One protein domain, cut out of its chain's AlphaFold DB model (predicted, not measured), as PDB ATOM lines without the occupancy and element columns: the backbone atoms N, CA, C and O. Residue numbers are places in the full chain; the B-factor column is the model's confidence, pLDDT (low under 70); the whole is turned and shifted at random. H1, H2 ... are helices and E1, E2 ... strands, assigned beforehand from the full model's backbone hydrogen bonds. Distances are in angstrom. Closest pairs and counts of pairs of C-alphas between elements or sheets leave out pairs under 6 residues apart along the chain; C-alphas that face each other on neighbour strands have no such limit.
ATOM      1  N   GLY A  53     -26.732 -18.246  14.974       73.62
ATOM      2  CA  GLY A  53     -25.952 -18.210  16.212       73.62
ATOM      3  C   GLY A  53     -25.797 -19.592  16.857       73.62
ATOM      4  O   GLY A  53     -24.690 -19.978  17.232       73.62
ATOM      5  N   LYS A  54     -26.882 -20.374  16.933       80.44
ATOM      6  CA  LYS A  54     -26.848 -21.759  17.432       80.44
ATOM      7  C   LYS A  54     -25.950 -22.648  16.573       80.44
ATOM      8  O   LYS A  54     -25.149 -23.401  17.122       80.44
ATOM      9  N   GLN A  55     -26.044 -22.529  15.250       78.94
ATOM     10  CA  GLN A  55     -25.232 -23.305  14.314       78.94
ATOM     11  C   GLN A  55     -23.735 -22.977  14.436       78.94
ATOM     12  O   GLN A  55     -22.909 -23.884  14.501       78.94
ATOM     13  N   LEU A  56     -23.376 -21.693  14.563       78.38
ATOM     14  CA  LEU A  56     -21.999 -21.252  14.825       78.38
ATOM     15  C   LEU A  56     -21.421 -21.874  16.106       78.38
ATOM     16  O   LEU A  56     -20.282 -22.344  16.112       78.38
ATOM     17  N   ILE A  57     -22.202 -21.882  17.190       80.81
ATOM     18  CA  ILE A  57     -21.793 -22.471  18.472       80.81
ATOM     19  C   ILE A  57     -21.626 -23.988  18.335       80.81
ATOM     20  O   ILE A  57     -20.596 -24.515  18.756       80.81
ATOM     21  N   ALA A  58     -22.588 -24.672  17.712       83.50
ATOM     22  CA  ALA A  58     -22.538 -26.115  17.492       83.50
ATOM     23  C   ALA A  58     -21.302 -26.523  16.673       83.50
ATOM     24  O   ALA A  58     -20.553 -27.403  17.091       83.50
ATOM     25  N   ASN A  59     -21.014 -25.817  15.575       81.25
ATOM     26  CA  ASN A  59     -19.843 -26.077  14.734       81.25
ATOM     27  C   ASN A  59     -18.524 -25.862  15.489       81.25
ATOM     28  O   ASN A  59     -17.597 -26.665  15.373       81.25
ATOM     29  N   ARG A  60     -18.424 -24.794  16.295       84.00
ATOM     30  CA  ARG A  60     -17.240 -24.532  17.130       84.00
ATOM     31  C   ARG A  60     -17.026 -25.626  18.179       84.00
ATOM     32  O   ARG A  60     -15.887 -26.043  18.377       84.00
ATOM     33  N   GLN A  61     -18.097 -26.095  18.822       87.81
ATOM     34  CA  GLN A  61     -18.052 -27.190  19.800       87.81
ATOM     35  C   GLN A  61     -17.698 -28.535  19.150       87.81
ATOM     36  O   GLN A  61     -16.905 -29.304  19.692       87.81
ATOM     37  N   GLN A  62     -18.238 -28.811  17.964       87.19
ATOM     38  CA  GLN A  62     -17.877 -29.995  17.193       87.19
ATOM     39  C   GLN A  62     -16.382 -29.979  16.867       87.19
ATOM     40  O   GLN A  62     -15.675 -30.913  17.225       87.19
ATOM     41  N   LEU A  63     -15.868 -28.891  16.283       89.69
ATOM     42  CA  LEU A  63     -14.449 -28.769  15.938       89.69
ATOM     43  C   LEU A  63     -13.521 -28.904  17.151       89.69
ATOM     44  O   LEU A  63     -12.477 -29.545  17.043       89.69
ATOM     45  N   SER A  64     -13.882 -28.324  18.299       90.81
ATOM     46  CA  SER A  64     -13.054 -28.398  19.509       90.81
ATOM     47  C   SER A  64     -13.065 -29.776  20.178       90.81
ATOM     48  O   SER A  64     -12.094 -30.125  20.850       90.81
ATOM     49  N   SER A  65     -14.132 -30.560  19.992       92.06
ATOM     50  CA  SER A  65     -14.261 -31.914  20.550       92.06
ATOM     51  C   SER A  65     -13.595 -33.002  19.704       92.06
ATOM     52  O   SER A  65     -13.340 -34.092  20.217       92.06
ATOM     53  N   LEU A  66     -13.268 -32.722  18.437       92.38
ATOM     54  CA  LEU A  66     -12.606 -33.685  17.560       92.38
ATOM     55  C   LEU A  66     -11.200 -34.043  18.067       92.38
ATOM     56  O   LEU A  66     -10.321 -33.191  18.234       92.38
ATOM     57  N   THR A  67     -10.970 -35.341  18.244       93.94
ATOM     58  CA  THR A  67      -9.655 -35.931  18.538       93.94
ATOM     59  C   THR A  67      -9.103 -36.724  17.355       93.94
ATOM     60  O   THR A  67      -7.885 -36.851  17.215       93.94
ATOM     61  N   GLU A  68      -9.985 -37.187  16.471       94.38
ATOM     62  CA  GLU A  68      -9.671 -37.944  15.266       94.38
ATOM     63  C   GLU A  68     -10.550 -37.525  14.082       94.38
ATOM     64  O   GLU A  68     -11.665 -37.033  14.252       94.38
ATOM     65  N   VAL A  69     -10.047 -37.741  12.867       93.38
ATOM     66  CA  VAL A  69     -10.809 -37.626  11.617       93.38
ATOM     67  C   VAL A  69     -10.522 -38.876  10.794       93.38
ATOM     68  O   VAL A  69      -9.361 -39.202  10.548       93.38
ATOM     69  N   GLN A  70     -11.570 -39.599  10.390       89.75
ATOM     70  CA  GLN A  70     -11.451 -40.842   9.608       89.75
ATOM     71  C   GLN A  70     -10.489 -41.872  10.241       89.75
ATOM     72  O   GLN A  70      -9.659 -42.469   9.556       89.75
ATOM     73  N   GLY A  71     -10.566 -42.044  11.567       90.44
ATOM     74  CA  GLY A  71      -9.722 -42.976  12.327       90.44
ATOM     75  C   GLY A  71      -8.252 -42.558  12.463       90.44
ATOM     76  O   GLY A  71      -7.416 -43.366  12.863       90.44
ATOM     77  N   LYS A  72      -7.901 -41.314  12.107       93.50
ATOM     78  CA  LYS A  72      -6.558 -40.753  12.300       93.50
ATOM     79  C   LYS A  72      -6.574 -39.687  13.384       93.50
ATOM     80  O   LYS A  72      -7.328 -38.721  13.287       93.50
ATOM     81  N   ASN A  73      -5.673 -39.817  14.353       96.75
ATOM     82  CA  ASN A  73      -5.475 -38.815  15.397       96.75
ATOM     83  C   ASN A  73      -5.094 -37.449  14.815       96.75
ATOM     84  O   ASN A  73      -4.276 -37.349  13.894       96.75
ATOM     85  N   ILE A  74      -5.647 -36.398  15.414       97.69
ATOM     86  CA  ILE A  74      -5.356 -35.010  15.064       97.69
ATOM     87  C   ILE A  74      -4.139 -34.531  15.861       97.69
ATOM     88  O   ILE A  74      -4.148 -34.492  17.093       97.69
ATOM     89  N   GLN A  75      -3.089 -34.137  15.149       97.19
ATOM     90  CA  GLN A  75      -1.843 -33.619  15.711       97.19
ATOM     91  C   GLN A  75      -1.937 -32.110  15.954       97.19
ATOM     92  O   GLN A  75      -2.833 -31.449  15.439       97.19
ATOM     93  N   GLN A  76      -1.017 -31.530  16.723       97.50
ATOM     94  CA  GLN A  76      -0.918 -30.069  16.819       97.50
ATOM     95  C   GLN A  76      -0.274 -29.501  15.555       97.50
ATOM     96  O   GLN A  76       0.710 -30.052  15.061       97.50
ATOM     97  N   PHE A  77      -0.809 -28.397  15.036       97.94
ATOM     98  CA  PHE A  77      -0.231 -27.694  13.894       97.94
ATOM     99  C   PHE A  77       0.885 -26.744  14.345       97.94
ATOM    100  O   PHE A  77       0.797 -25.528  14.185       97.94
ATOM    101  N   THR A  78       1.924 -27.301  14.956       97.44
ATOM    102  CA  THR A  78       3.000 -26.515  15.556       97.44
ATOM    103  C   THR A  78       4.367 -27.020  15.121       97.44
ATOM    104  O   THR A  78       4.603 -28.217  14.951       97.44
ATOM    105  N   ALA A  79       5.287 -26.084  14.935       98.38
ATOM    106  CA  ALA A  79       6.684 -26.357  14.702       98.38
ATOM    107  C   ALA A  79       7.366 -26.770  16.008       98.38
ATOM    108  O   ALA A  79       7.086 -26.238  17.086       98.38
ATOM    109  N   ASN A  80       8.308 -27.698  15.895       97.81
ATOM    110  CA  ASN A  80       9.224 -28.060  16.965       97.81
ATOM    111  C   ASN A  80      10.618 -27.582  16.557       97.81
ATOM    112  O   ASN A  80      11.083 -27.926  15.472       97.81
ATOM    113  N   ASN A  81      11.259 -26.757  17.392       97.50
ATOM    114  CA  ASN A  81      12.567 -26.161  17.101       97.50
ATOM    115  C   ASN A  81      12.614 -25.459  15.729       97.50
ATOM    116  O   ASN A  81      13.525 -25.694  14.942       97.50
ATOM    117  N   ASN A  82      11.605 -24.627  15.426       98.19
ATOM    118  CA  ASN A  82      11.432 -23.953  14.129       98.19
ATOM    119  C   ASN A  82      11.303 -24.899  12.911       98.19
ATOM    120  O   ASN A  82      11.392 -24.457  11.765       98.19
ATOM    121  N   VAL A  83      11.044 -26.192  13.124       98.50
ATOM    122  CA  VAL A  83      10.775 -27.159  12.055       98.50
ATOM    123  C   VAL A  83       9.308 -27.572  12.091       98.50
ATOM    124  O   VAL A  83       8.838 -28.194  13.046       98.50
ATOM    125  N   LEU A  84       8.580 -27.239  11.028       98.44
ATOM    126  CA  LEU A  84       7.186 -27.612  10.833       98.44
ATOM    127  C   LEU A  84       7.101 -28.868   9.960       98.44
ATOM    128  O   LEU A  84       7.423 -28.825   8.773       98.44
ATOM    129  N   ASN A  85       6.669 -29.983  10.552       97.56
ATOM    130  CA  ASN A  85       6.585 -31.280   9.879       97.56
ATOM    131  C   ASN A  85       5.143 -31.626   9.508       97.56
ATOM    132  O   ASN A  85       4.298 -31.832  10.380       97.56
ATOM    133  N   LEU A  86       4.883 -31.730   8.208       96.88
ATOM    134  CA  LEU A  86       3.567 -31.958   7.634       96.88
ATOM    135  C   LEU A  86       3.567 -33.218   6.775       96.88
ATOM    136  O   LEU A  86       4.346 -33.374   5.841       96.88
ATOM    137  N   ASN A  87       2.657 -34.131   7.091       95.06
ATOM    138  CA  ASN A  87       2.536 -35.414   6.422       95.06
ATOM    139  C   ASN A  87       1.239 -35.455   5.624       95.06
ATOM    140  O   ASN A  87       0.166 -35.119   6.134       95.06
ATOM    141  N   LYS A  88       1.344 -35.895   4.370       94.56
ATOM    142  CA  LYS A  88       0.202 -36.054   3.475       94.56
ATOM    143  C   LYS A  88      -0.874 -36.940   4.109       94.56
ATOM    144  O   LYS A  88      -0.593 -38.033   4.595       94.56
ATOM    145  N   GLY A  89      -2.115 -36.464   4.087       92.62
ATOM    146  CA  GLY A  89      -3.277 -37.162   4.633       92.62
ATOM    147  C   GLY A  89      -3.324 -37.262   6.161       92.62
ATOM    148  O   GLY A  89      -4.172 -37.998   6.672       92.62
ATOM    149  N   SER A  90      -2.432 -36.580   6.885       95.31
ATOM    150  CA  SER A  90      -2.546 -36.368   8.333       95.31
ATOM    151  C   SER A  90      -3.423 -35.153   8.638       95.31
ATOM    152  O   SER A  90      -3.670 -34.320   7.761       95.31
ATOM    153  N   PHE A  91      -3.886 -35.050   9.884       97.50
ATOM    154  CA  PHE A  91      -4.724 -33.950  10.354       97.50
ATOM    155  C   PHE A  91      -4.029 -33.174  11.467       97.50
ATOM    156  O   PHE A  91      -3.396 -33.766  12.342       97.50
ATOM    157  N   TYR A  92      -4.174 -31.854  11.429       97.88
ATOM    158  CA  TYR A  92      -3.497 -30.921  12.321       97.88
ATOM    159  C   TYR A  92      -4.485 -29.896  12.858       97.88
ATOM    160  O   TYR A  92      -5.243 -29.326  12.081       97.88
ATOM    161  N   LYS A  93      -4.471 -29.625  14.161       97.31
ATOM    162  CA  LYS A  93      -5.305 -28.593  14.779       97.31
ATOM    163  C   LYS A  93      -4.516 -27.342  15.120       97.31
ATOM    164  O   LYS A  93      -3.394 -27.430  15.609       97.31
ATOM    165  N   LEU A  94      -5.138 -26.191  14.897       97.31
ATOM    166  CA  LEU A  94      -4.645 -24.872  15.286       97.31
ATOM    167  C   LEU A  94      -5.821 -24.042  15.795       97.31
ATOM    168  O   LEU A  94      -6.932 -24.162  15.272       97.31
ATOM    169  N   GLN A  95      -5.592 -23.184  16.780       94.88
ATOM    170  CA  GLN A  95      -6.596 -22.201  17.173       94.88
ATOM    171  C   GLN A  95      -6.429 -20.925  16.352       94.88
ATOM    172  O   GLN A  95      -5.309 -20.459  16.134       94.88
ATOM    173  N   THR A  96      -7.547 -20.372  15.893       92.12
ATOM    174  CA  THR A  96      -7.565 -19.018  15.341       92.12
ATOM    175  C   THR A  96      -7.385 -17.991  16.454       92.12
ATOM    176  O   THR A  96      -7.594 -18.290  17.634       92.12
ATOM    177  N   SER A  97      -7.080 -16.750  16.083       88.88
ATOM    178  CA  SER A  97      -7.003 -15.614  17.011       88.88
ATOM    179  C   SER A  97      -8.276 -15.399  17.844       88.88
ATOM    180  O   SER A  97      -8.199 -14.899  18.965       88.88
ATOM    181  N   SER A  98      -9.446 -15.811  17.339       85.81
ATOM    182  CA  SER A  98     -10.720 -15.726  18.067       85.81
ATOM    183  C   SER A  98     -11.040 -16.962  18.928       85.81
ATOM    184  O   SER A  98     -12.098 -17.025  19.556       85.81
ATOM    185  N   GLY A  99     -10.134 -17.946  18.970       88.00
ATOM    186  CA  GLY A  99     -10.270 -19.175  19.755       88.00
ATOM    187  C   GLY A  99     -11.016 -20.310  19.047       88.00
ATOM    188  O   GLY A  99     -11.267 -21.350  19.659       88.00
ATOM    189  N   THR A 100     -11.365 -20.163  17.766       88.81
ATOM    190  CA  THR A 100     -11.978 -21.252  16.991       88.81
ATOM    191  C   THR A 100     -10.942 -22.328  16.690       88.81
ATOM    192  O   THR A 100      -9.855 -22.043  16.194       88.81
ATOM    193  N   THR A 101     -11.287 -23.592  16.941       93.69
ATOM    194  CA  THR A 101     -10.452 -24.718  16.504       93.69
ATOM    195  C   THR A 101     -10.583 -24.895  14.996       93.69
ATOM    196  O   THR A 101     -11.682 -25.057  14.477       93.69
ATOM    197  N   SER A 102      -9.458 -24.891  14.296       93.06
ATOM    198  CA  SER A 102      -9.354 -25.169  12.866       93.06
ATOM    199  C   SER A 102      -8.580 -26.463  12.651       93.06
ATOM    200  O   SER A 102      -7.604 -26.723  13.356       93.06
ATOM    201  N   ILE A 103      -9.030 -27.288  11.703       95.62
ATOM    202  CA  ILE A 103      -8.425 -28.586  11.390       95.62
ATOM    203  C   ILE A 103      -7.908 -28.544   9.958       95.62
ATOM    204  O   ILE A 103      -8.684 -28.392   9.022       95.62
ATOM    205  N   PHE A 104      -6.606 -28.698   9.776       96.50
ATOM    206  CA  PHE A 104      -5.949 -28.727   8.478       96.50
ATOM    207  C   PHE A 104      -5.570 -30.153   8.104       96.50
ATOM    208  O   PHE A 104      -5.282 -30.988   8.960       96.50
ATOM    209  N   THR A 105      -5.507 -30.415   6.807       96.19
ATOM    210  CA  THR A 105      -4.866 -31.590   6.233       96.19
ATOM    211  C   THR A 105      -3.896 -31.173   5.136       96.19
ATOM    212  O   THR A 105      -3.867 -30.017   4.706       96.19
ATOM    213  N   VAL A 106      -3.085 -32.130   4.700       94.69
ATOM    214  CA  VAL A 106      -2.059 -31.954   3.679       94.69
ATOM    215  C   VAL A 106      -2.423 -32.841   2.494       94.69
ATOM    216  O   VAL A 106      -2.461 -34.066   2.613       94.69
ATOM    217  N   GLY A 107      -2.716 -32.219   1.359       91.25
ATOM    218  CA  GLY A 107      -2.939 -32.887   0.081       91.25
ATOM    219  C   GLY A 107      -1.659 -33.012  -0.740       91.25
ATOM    220  O   GLY A 107      -0.548 -32.882  -0.229       91.25
ATOM    221  N   ASP A 108      -1.833 -33.238  -2.040       87.25
ATOM    222  CA  ASP A 108      -0.725 -33.376  -2.986       87.25
ATOM    223  C   ASP A 108       0.162 -32.127  -3.040       87.25
ATOM    224  O   ASP A 108      -0.316 -30.988  -2.939       87.25
ATOM    225  N   ASN A 109       1.459 -32.351  -3.255       84.50
ATOM    226  CA  ASN A 109       2.472 -31.307  -3.370       84.50
ATOM    227  C   ASN A 109       2.513 -30.414  -2.122       84.50
ATOM    228  O   ASN A 109       2.690 -29.205  -2.228       84.50
ATOM    229  N   GLY A 110       2.247 -30.969  -0.940       86.94
ATOM    230  CA  GLY A 110       2.242 -30.215   0.312       86.94
ATOM    231  C   GLY A 110       1.163 -29.129   0.409       86.94
ATOM    232  O   GLY A 110       1.340 -28.148   1.129       86.94
ATOM    233  N   ASN A 111       0.053 -29.263  -0.327       92.44
ATOM    234  CA  ASN A 111      -1.081 -28.344  -0.241       92.44
ATOM    235  C   ASN A 111      -1.788 -28.457   1.116       92.44
ATOM    236  O   ASN A 111      -2.452 -29.454   1.376       92.44
ATOM    237  N   VAL A 112      -1.703 -27.428   1.948       95.06
ATOM    238  CA  VAL A 112      -2.385 -27.348   3.243       95.06
ATOM    239  C   VAL A 112      -3.754 -26.694   3.075       95.06
ATOM    240  O   VAL A 112      -3.856 -25.627   2.471       95.06
ATOM    241  N   TYR A 113      -4.806 -27.321   3.602       93.69
ATOM    242  CA  TYR A 113      -6.179 -26.801   3.563       93.69
ATOM    243  C   TYR A 113      -7.047 -27.412   4.668       93.69
ATOM    244  O   TYR A 113      -6.710 -28.458   5.219       93.69
ATOM    245  N   MET A 114      -8.189 -26.793   4.969       92.00
ATOM    246  CA  MET A 114      -9.200 -27.370   5.862       92.00
ATOM    247  C   MET A 114     -10.141 -28.306   5.079       92.00
ATOM    248  O   MET A 114     -10.779 -27.856   4.123       92.00
ATOM    249  N   PRO A 115     -10.245 -29.604   5.427       90.69
ATOM    250  CA  PRO A 115     -11.005 -30.578   4.646       90.69
ATOM    251  C   PRO A 115     -12.491 -30.607   5.041       90.69
ATOM    252  O   PRO A 115     -12.960 -31.569   5.641       90.69
ATOM    253  N   PHE A 116     -13.249 -29.565   4.684       83.81
ATOM    254  CA  PHE A 116     -14.635 -29.360   5.141       83.81
ATOM    255  C   PHE A 116     -15.568 -30.577   4.999       83.81
ATOM    256  O   PHE A 116     -16.218 -30.946   5.974       83.81
ATOM    257  N   SER A 117     -15.580 -31.258   3.848       82.00
ATOM    258  CA  SER A 117     -16.410 -32.462   3.659       82.00
ATOM    259  C   SER A 117     -16.016 -33.621   4.575       82.00
ATOM    260  O   SER A 117     -16.872 -34.359   5.044       82.00
ATOM    261  N   GLN A 118     -14.725 -33.783   4.884       85.00
ATOM    262  CA  GLN A 118     -14.266 -34.853   5.783       85.00
ATOM    263  C   GLN A 118     -14.601 -34.565   7.247       85.00
ATOM    264  O   GLN A 118     -14.659 -35.487   8.055       85.00
ATOM    265  N   LEU A 119     -14.822 -33.292   7.577       83.12
ATOM    266  CA  LEU A 119     -15.245 -32.847   8.900       83.12
ATOM    267  C   LEU A 119     -16.775 -32.900   9.069       83.12
ATOM    268  O   LEU A 119     -17.260 -32.640  10.167       83.12
ATOM    269  N   GLY A 120     -17.527 -33.225   8.007       75.12
ATOM    270  CA  GLY A 120     -18.993 -33.195   8.006       75.12
ATOM    271  C   GLY A 120     -19.558 -31.776   8.068       75.12
ATOM    272  O   GLY A 120     -20.576 -31.550   8.713       75.12
ATOM    273  N   LEU A 121     -18.854 -30.811   7.468       71.00
ATOM    274  CA  LEU A 121     -19.154 -29.380   7.564       71.00
ATOM    275  C   LEU A 121     -19.538 -28.756   6.206       71.00
ATOM    276  O   LEU A 121     -19.776 -27.561   6.110       71.00
ATOM    277  N   ASP A 122     -19.585 -29.519   5.122       66.38
ATOM    278  CA  ASP A 122     -19.758 -28.993   3.762       66.38
ATOM    279  C   ASP A 122     -21.146 -28.414   3.445       66.38
ATOM    280  O   ASP A 122     -21.232 -27.499   2.624       66.38
ATOM    281  N   SER A 123     -22.211 -28.883   4.099       58.28
ATOM    282  CA  SER A 123     -23.560 -28.314   3.955       58.28
ATOM    283  C   SER A 123     -23.865 -27.166   4.922       58.28
ATOM    284  O   SER A 123     -24.718 -26.335   4.616       58.28
ATOM    285  N   ASP A 124     -23.165 -27.098   6.060       57.97
ATOM    286  CA  ASP A 124     -23.622 -26.370   7.255       57.97
ATOM    287  C   ASP A 124     -22.521 -25.580   7.983       57.97
ATOM    288  O   ASP A 124     -22.728 -25.075   9.096       57.97
ATOM    289  N   LEU A 125     -21.336 -25.429   7.376       61.81
ATOM    290  CA  LEU A 125     -20.284 -24.632   7.990       61.81
ATOM    291  C   LEU A 125     -20.584 -23.145   7.910       61.81
ATOM    292  O   LEU A 125     -20.290 -22.467   6.927       61.81
ATOM    293  N   THR A 126     -21.029 -22.618   9.037       65.62
ATOM    294  CA  THR A 126     -20.861 -21.206   9.345       65.62
ATOM    295  C   THR A 126     -19.703 -21.100  10.331       65.62
ATOM    296  O   THR A 126     -19.791 -21.619  11.442       65.62
ATOM    297  N   LEU A 127     -18.604 -20.477   9.906       71.00
ATOM    298  CA  LEU A 127     -17.586 -19.908  10.791       71.00
ATOM    299  C   LEU A 127     -17.669 -18.386  10.675       71.00
ATOM    300  O   LEU A 127     -18.092 -17.884   9.629       71.00
ATOM    301  N   PRO A 128     -17.246 -17.628  11.696       72.75
ATOM    302  CA  PRO A 128     -17.077 -16.192  11.540       72.75
ATOM    303  C   PRO A 128     -16.155 -15.878  10.361       72.75
ATOM    304  O   PRO A 128     -15.136 -16.542  10.159       72.75
ATOM    305  N   SER A 129     -16.484 -14.837   9.596       74.38
ATOM    306  CA  SER A 129     -15.714 -14.439   8.411       74.38
ATOM    307  C   SER A 129     -14.239 -14.164   8.723       74.38
ATOM    308  O   SER A 129     -13.375 -14.425   7.887       74.38
ATOM    309  N   SER A 130     -13.943 -13.672   9.931       77.81
ATOM    310  CA  SER A 130     -12.578 -13.476  10.431       77.81
ATOM    311  C   SER A 130     -11.818 -14.797  10.574       77.81
ATOM    312  O   SER A 130     -10.714 -14.910  10.049       77.81
ATOM    313  N   ASP A 131     -12.428 -15.810  11.200       84.06
ATOM    314  CA  ASP A 131     -11.834 -17.142  11.366       84.06
ATOM    315  C   ASP A 131     -11.589 -17.806  10.012       84.06
ATOM    316  O   ASP A 131     -10.511 -18.336   9.757       84.06
ATOM    317  N   TYR A 132     -12.565 -17.730   9.103       83.12
ATOM    318  CA  TYR A 132     -12.406 -18.258   7.750       83.12
ATOM    319  C   TYR A 132     -11.265 -17.559   6.993       83.12
ATOM    320  O   TYR A 132     -10.455 -18.212   6.327       83.12
ATOM    321  N   GLY A 133     -11.177 -16.230   7.112       85.56
ATOM    322  CA  GLY A 133     -10.099 -15.437   6.529       85.56
ATOM    323  C   GLY A 133      -8.724 -15.844   7.058       85.56
ATOM    324  O   GLY A 133      -7.802 -16.043   6.266       85.56
ATOM    325  N   GLU A 134      -8.599 -16.028   8.372       90.69
ATOM    326  CA  GLU A 134      -7.367 -16.479   9.024       90.69
ATOM    327  C   GLU A 134      -6.969 -17.892   8.572       90.69
ATOM    328  O   GLU A 134      -5.843 -18.103   8.119       90.69
ATOM    329  N   ILE A 135      -7.907 -18.847   8.580       90.75
ATOM    330  CA  ILE A 135      -7.682 -20.230   8.125       90.75
ATOM    331  C   ILE A 135      -7.206 -20.262   6.666       90.75
ATOM    332  O   ILE A 135      -6.265 -20.987   6.327       90.75
ATOM    333  N   SER A 136      -7.832 -19.466   5.796       91.12
ATOM    334  CA  SER A 136      -7.472 -19.370   4.378       91.12
ATOM    335  C   SER A 136      -6.066 -18.794   4.182       91.12
ATOM    336  O   SER A 136      -5.253 -19.352   3.435       91.12
ATOM    337  N   LYS A 137      -5.738 -17.714   4.900       94.31
ATOM    338  CA  LYS A 137      -4.418 -17.071   4.852       94.31
ATOM    339  C   LYS A 137      -3.314 -18.001   5.343       94.31
ATOM    340  O   LYS A 137      -2.319 -18.151   4.629       94.31
ATOM    341  N   THR A 138      -3.524 -18.671   6.477       97.12
ATOM    342  CA  THR A 138      -2.607 -19.675   7.034       97.12
ATOM    343  C   THR A 138      -2.409 -20.840   6.065       97.12
ATOM    344  O   THR A 138      -1.273 -21.162   5.721       97.12
ATOM    345  N   SER A 139      -3.498 -21.409   5.532       96.19
ATOM    346  CA  SER A 139      -3.448 -22.491   4.531       96.19
ATOM    347  C   SER A 139      -2.576 -22.114   3.335       96.19
ATOM    348  O   SER A 139      -1.680 -22.861   2.938       96.19
ATOM    349  N   ARG A 140      -2.814 -20.928   2.764       96.31
ATOM    350  CA  ARG A 140      -2.110 -20.454   1.570       96.31
ATOM    351  C   ARG A 140      -0.642 -20.132   1.848       96.31
ATOM    352  O   ARG A 140       0.201 -20.479   1.018       96.31
ATOM    353  N   LEU A 141      -0.323 -19.513   2.986       97.94
ATOM    354  CA  LEU A 141       1.055 -19.171   3.343       97.94
ATOM    355  C   LEU A 141       1.886 -20.438   3.564       97.94
ATOM    356  O   LEU A 141       2.930 -20.599   2.931       97.94
ATOM    357  N   ILE A 142       1.395 -21.379   4.376       97.94
ATOM    358  CA  ILE A 142       2.117 -22.626   4.656       97.94
ATOM    359  C   ILE A 142       2.221 -23.496   3.398       97.94
ATOM    360  O   ILE A 142       3.292 -24.029   3.117       97.94
ATOM    361  N   SER A 143       1.168 -23.566   2.573       96.75
ATOM    362  CA  SER A 143       1.233 -24.237   1.263       96.75
ATOM    363  C   SER A 143       2.293 -23.631   0.348       96.75
ATOM    364  O   SER A 143       2.955 -24.355  -0.393       96.75
ATOM    365  N   SER A 144       2.439 -22.304   0.369       96.12
ATOM    366  CA  SER A 144       3.439 -21.603  -0.436       96.12
ATOM    367  C   SER A 144       4.844 -21.977   0.025       96.12
ATOM    368  O   SER A 144       5.651 -22.381  -0.801       96.12
ATOM    369  N   LEU A 145       5.111 -21.957   1.332       96.88
ATOM    370  CA  LEU A 145       6.413 -22.351   1.888       96.88
ATOM    371  C   LEU A 145       6.726 -23.841   1.697       96.88
ATOM    372  O   LEU A 145       7.883 -24.201   1.494       96.88
ATOM    373  N   ALA A 146       5.711 -24.706   1.713       95.25
ATOM    374  CA  ALA A 146       5.859 -26.135   1.441       95.25
ATOM    375  C   ALA A 146       6.222 -26.431  -0.029       95.25
ATOM    376  O   ALA A 146       6.988 -27.354  -0.301       95.25
ATOM    377  N   LYS A 147       5.694 -25.646  -0.978       91.06
ATOM    378  CA  LYS A 147       5.861 -25.861  -2.430       91.06
ATOM    379  C   LYS A 147       7.032 -25.099  -3.039       91.06
ATOM    380  O   LYS A 147       7.703 -25.608  -3.933       91.06
ATOM    381  N   ASP A 148       7.243 -23.865  -2.601       90.81
ATOM    382  CA  ASP A 148       8.140 -22.909  -3.235       90.81
ATOM    383  C   ASP A 148       9.380 -22.647  -2.377       90.81
ATOM    384  O   ASP A 148       9.357 -21.885  -1.412       90.81
ATOM    385  N   LYS A 149      10.504 -23.232  -2.804       92.69
ATOM    386  CA  LYS A 149      11.826 -23.065  -2.184       92.69
ATOM    387  C   LYS A 149      12.384 -21.645  -2.261       92.69
ATOM    388  O   LYS A 149      13.371 -21.355  -1.595       92.69
ATOM    389  N   THR A 150      11.809 -20.770  -3.084       93.44
ATOM    390  CA  THR A 150      12.312 -19.408  -3.308       93.44
ATOM    391  C   THR A 150      11.614 -18.350  -2.457       93.44
ATOM    392  O   THR A 150      12.058 -17.204  -2.446       93.44
ATOM    393  N   ALA A 151      10.547 -18.724  -1.737       93.38
ATOM    394  CA  ALA A 151       9.656 -17.816  -1.008       93.38
ATOM    395  C   ALA A 151       8.956 -16.753  -1.889       93.38
ATOM    396  O   ALA A 151       8.357 -15.807  -1.369       93.38
ATOM    397  N   PHE A 152       8.981 -16.910  -3.217       92.75
ATOM    398  CA  PHE A 152       8.349 -16.010  -4.178       92.75
ATOM    399  C   PHE A 152       6.834 -15.938  -3.973       92.75
ATOM    400  O   PHE A 152       6.287 -14.844  -3.859       92.75
ATOM    401  N   LEU A 153       6.163 -17.085  -3.833       91.81
ATOM    402  CA  LEU A 153       4.709 -17.158  -3.655       91.81
ATOM    403  C   LEU A 153       4.224 -16.458  -2.378       91.81
ATOM    404  O   LEU A 153       3.116 -15.920  -2.361       91.81
ATOM    405  N   VAL A 154       5.048 -16.439  -1.324       92.44
ATOM    406  CA  VAL A 154       4.752 -15.682  -0.101       92.44
ATOM    407  C   VAL A 154       4.947 -14.187  -0.346       92.44
ATOM    408  O   VAL A 154       4.030 -13.409  -0.088       92.44
ATOM    409  N   ARG A 155       6.089 -13.781  -0.918       85.94
ATOM    410  CA  ARG A 155       6.415 -12.367  -1.189       85.94
ATOM    411  C   ARG A 155       5.426 -11.699  -2.150       85.94
ATOM    412  O   ARG A 155       5.074 -10.540  -1.961       85.94
ATOM    413  N   THR A 156       4.924 -12.422  -3.150       87.81
ATOM    414  CA  THR A 156       3.905 -11.922  -4.093       87.81
ATOM    415  C   THR A 156       2.482 -12.308  -3.689       87.81
ATOM    416  O   THR A 156       1.539 -12.130  -4.460       87.81
ATOM    417  N   GLY A 157       2.308 -12.882  -2.497       86.88
ATOM    418  CA  GLY A 157       1.033 -13.408  -2.023       86.88
ATOM    419  C   GLY A 157       0.032 -12.339  -1.582       86.88
ATOM    420  O   GLY A 157      -1.152 -12.652  -1.441       86.88
ATOM    421  N   GLY A 158       0.491 -11.093  -1.415       90.00
ATOM    422  CA  GLY A 158      -0.292  -9.981  -0.868       90.00
ATOM    423  C   GLY A 158      -0.277  -9.910   0.662       90.00
ATOM    424  O   GLY A 158      -1.132  -9.249   1.241       90.00
ATOM    425  N   TYR A 159       0.664 -10.599   1.313       93.44
ATOM    426  CA  TYR A 159       0.847 -10.553   2.761       93.44
ATOM    427  C   TYR A 159       1.685  -9.336   3.162       93.44
ATOM    428  O   TYR A 159       2.670  -9.014   2.497       93.44
ATOM    429  N   SER A 160       1.329  -8.690   4.272       95.75
ATOM    430  CA  SER A 160       2.253  -7.775   4.949       95.75
ATOM    431  C   SER A 160       3.297  -8.570   5.737       95.75
ATOM    432  O   SER A 160       3.042  -9.707   6.136       95.75
ATOM    433  N   ASN A 161       4.456  -7.974   6.019       95.88
ATOM    434  CA  ASN A 161       5.488  -8.667   6.793       95.88
ATOM    435  C   ASN A 161       5.012  -9.011   8.218       95.88
ATOM    436  O   ASN A 161       5.305 -10.090   8.726       95.88
ATOM    437  N   THR A 162       4.223  -8.131   8.847       96.19
ATOM    438  CA  THR A 162       3.596  -8.408  10.150       96.19
ATOM    439  C   THR A 162       2.670  -9.618  10.063       96.19
ATOM    440  O   THR A 162       2.788 -10.527  10.874       96.19
ATOM    441  N   GLU A 163       1.828  -9.691   9.027       96.44
ATOM    442  CA  GLU A 163       0.922 -10.826   8.824       96.44
ATOM    443  C   GLU A 163       1.680 -12.144   8.614       96.44
ATOM    444  O   GLU A 163       1.301 -13.167   9.179       96.44
ATOM    445  N   ILE A 164       2.780 -12.124   7.851       97.88
ATOM    446  CA  ILE A 164       3.662 -13.290   7.697       97.88
ATOM    447  C   ILE A 164       4.173 -13.744   9.063       97.88
ATOM    448  O   ILE A 164       4.077 -14.926   9.398       97.88
ATOM    449  N   LYS A 165       4.709 -12.809   9.852       97.25
ATOM    450  CA  LYS A 165       5.279 -13.111  11.164       97.25
ATOM    451  C   LYS A 165       4.228 -13.661  12.124       97.25
ATOM    452  O   LYS A 165       4.508 -14.640  12.805       97.25
ATOM    453  N   ASP A 166       3.032 -13.084  12.145       96.75
ATOM    454  CA  ASP A 166       1.954 -13.504  13.042       96.75
ATOM    455  C   ASP A 166       1.451 -14.911  12.698       96.75
ATOM    456  O   ASP A 166       1.324 -15.755  13.588       96.75
ATOM    457  N   ILE A 167       1.248 -15.208  11.408       97.81
ATOM    458  CA  ILE A 167       0.852 -16.549  10.945       97.81
ATOM    459  C   ILE A 167       1.925 -17.582  11.305       97.81
ATOM    460  O   ILE A 167       1.605 -18.648  11.834       97.81
ATOM    461  N   LEU A 168       3.201 -17.278  11.038       98.31
ATOM    462  CA  LEU A 168       4.311 -18.179  11.349       98.31
ATOM    463  C   LEU A 168       4.475 -18.390  12.858       98.31
ATOM    464  O   LEU A 168       4.639 -19.526  13.302       98.31
ATOM    465  N   ASN A 169       4.341 -17.332  13.655       97.88
ATOM    466  CA  ASN A 169       4.392 -17.424  15.107       97.88
ATOM    467  C   ASN A 169       3.237 -18.267  15.669       97.88
ATOM    468  O   ASN A 169       3.461 -19.039  16.601       97.88
ATOM    469  N   ASN A 170       2.035 -18.188  15.083       96.88
ATOM    470  CA  ASN A 170       0.896 -19.009  15.507       96.88
ATOM    471  C   ASN A 170       1.163 -20.514  15.311       96.88
ATOM    472  O   ASN A 170       0.790 -21.331  16.148       96.88
ATOM    473  N   VAL A 171       1.899 -20.890  14.259       97.69
ATOM    474  CA  VAL A 171       2.364 -22.275  14.061       97.69
ATOM    475  C   VAL A 171       3.701 -22.564  14.754       97.69
ATOM    476  O   VAL A 171       4.333 -23.575  14.470       97.69
ATOM    477  N   GLY A 172       4.166 -21.710  15.669       97.94
ATOM    478  CA  GLY A 172       5.375 -21.934  16.470       97.94
ATOM    479  C   GLY A 172       6.708 -21.658  15.764       97.94
ATOM    480  O   GLY A 172       7.751 -22.045  16.290       97.94
ATOM    481  N   ILE A 173       6.705 -21.004  14.600       98.62
ATOM    482  CA  ILE A 173       7.917 -20.566  13.895       98.62
ATOM    483  C   ILE A 173       8.290 -19.153  14.353       98.62
ATOM    484  O   ILE A 173       7.495 -18.221  14.261       98.62
ATOM    485  N   LYS A 174       9.529 -18.986  14.818       97.81
ATOM    486  CA  LYS A 174      10.087 -17.711  15.292       97.81
ATOM    487  C   LYS A 174      11.152 -17.176  14.326       97.81
ATOM    488  O   LYS A 174      11.678 -17.969  13.542       97.81
ATOM    489  N   PRO A 175      11.503 -15.872  14.390       97.50
ATOM    490  CA  PRO A 175      12.636 -15.326  13.645       97.50
ATOM    491  C   PRO A 175      13.915 -16.163  13.802       97.50
ATOM    492  O   PRO A 175      14.152 -16.765  14.850       97.50
ATOM    493  N   GLY A 176      14.717 -16.206  12.742       97.75
ATOM    494  CA  GLY A 176      15.851 -17.105  12.567       97.75
ATOM    495  C   GLY A 176      15.610 -18.145  11.471       97.75
ATOM    496  O   GLY A 176      14.663 -18.060  10.683       97.75
ATOM    497  N   TRP A 177      16.483 -19.149  11.423       98.31
ATOM    498  CA  TRP A 177      16.318 -20.289  10.527       98.31
ATOM    499  C   TRP A 177      15.083 -21.109  10.891       98.31
ATOM    500  O   TRP A 177      14.844 -21.417  12.062       98.31
TER     501      TRP A 177
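Overview. This is residues 53 to 177 of the 258 residues of an uncharacterized protein of Clostridium pasteurianum DSM 525 = ATCC 6013 (UniProt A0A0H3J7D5). A small, strongly twisted sheet of three strands, E1, E3 and E4, has the long helix H3 laid over its edge strand E4. Helix H1 lies at one end of the long axis and only grazes the sheet, while the short H4 packs on the later part of H3 toward the other end and H5 crosses H3 at nearly a right angle. The printed part has 125 residues, with five named helices and four named strands in the order H1 E1 E2 E3 E4 H2 H3 H4 H5; the sheet's order is E1 E3 E4, mixed, and the class is mixed, helices and strands. The whole is compact, with a radius of gyration of the C-alphas of 14.4 A, and spans 42 by 29 by 23 A.

Along the chain. In the sheet, E1 is residues 72 to 76, 12.9 A from first to last C-alpha, E3 is residues 91 to 95, 13.7 A, and E4 is residues 101 to 106, 16.9 A. E4 begins with C-alpha 101 at (-10.452, -24.718, 16.504). E2, residues 83 to 86, 9.7 A long, pairs with no named strand. The longest helix is H3, residues 129 to 147, which runs 26.7 A from C-alpha 129 at (-15.714, -14.439, 8.411) to C-alpha 147 at (5.861, -25.861, -2.430). H1 is residues 53 to 65, 18.5 A long, and H5 is residues 161 to 170, 14.3 A long. H2, residues 116 to 119, and H4, residues 152 to 155, have four residues each.

Arrangement. E1 and E3 are parallel neighbours at 37 degrees, with N 75 and O 91 within hydrogen-bond range at 2.8 A. E3, the inner strand, and E4 form an antiparallel hairpin at 146 degrees, with N 92 and O 104 at 2.8 A and N 94 and O 102 at 3.0 A. H3 is on this sheet, at a height over the sheet of 9.3 A; the two make two layers, a helix on one face of a sheet. It lies over E4 and runs along the strands, at 25 degrees to E4 on the local plane; their closest C-alphas, of Ser 102 and Ile 135, are 7.0 A apart. H1 only grazes the sheet with residues 59 to 65, and its closest C-alphas to E4 are those of Ser 64 and Thr 101, 5.4 A apart. H2 is only just not on the sheet, with 4 pairs of C-alphas within 10 A. E2 and H3 are near each other, with 5 pairs of C-alphas within 10 A. H3 touches H4 with residues 141 to 145 alone; the closest C-alphas, of Ser 144 and Leu 153, are 5.6 A apart. H3 and H5 are close but not clearly touching, about perpendicular at 89 degrees, with the closest C-alphas, of Thr 138 and Ile 167, 6.1 A apart. H1 and H3 are apart. In H1, H3 and H5 every O i to N i+4 pair is within hydrogen-bond range; H2 and H4 are too short for such a pair.

Size, cuts and confidence. The two C-alphas farthest apart are those of Lys 54 and Thr 150, at 44.4 A, and the first and last printed C-alphas, of Gly 53 and Trp 177, are 42.7 A apart. The printed part has no cut. No link is long; those from E2 to E3, E3 to E4, H3 to H4 and H4 to H5 are tight. The mean pLDDT of the printed part is 90.4, and residues 122 to 126, in the link between H2 and H3, are under 70.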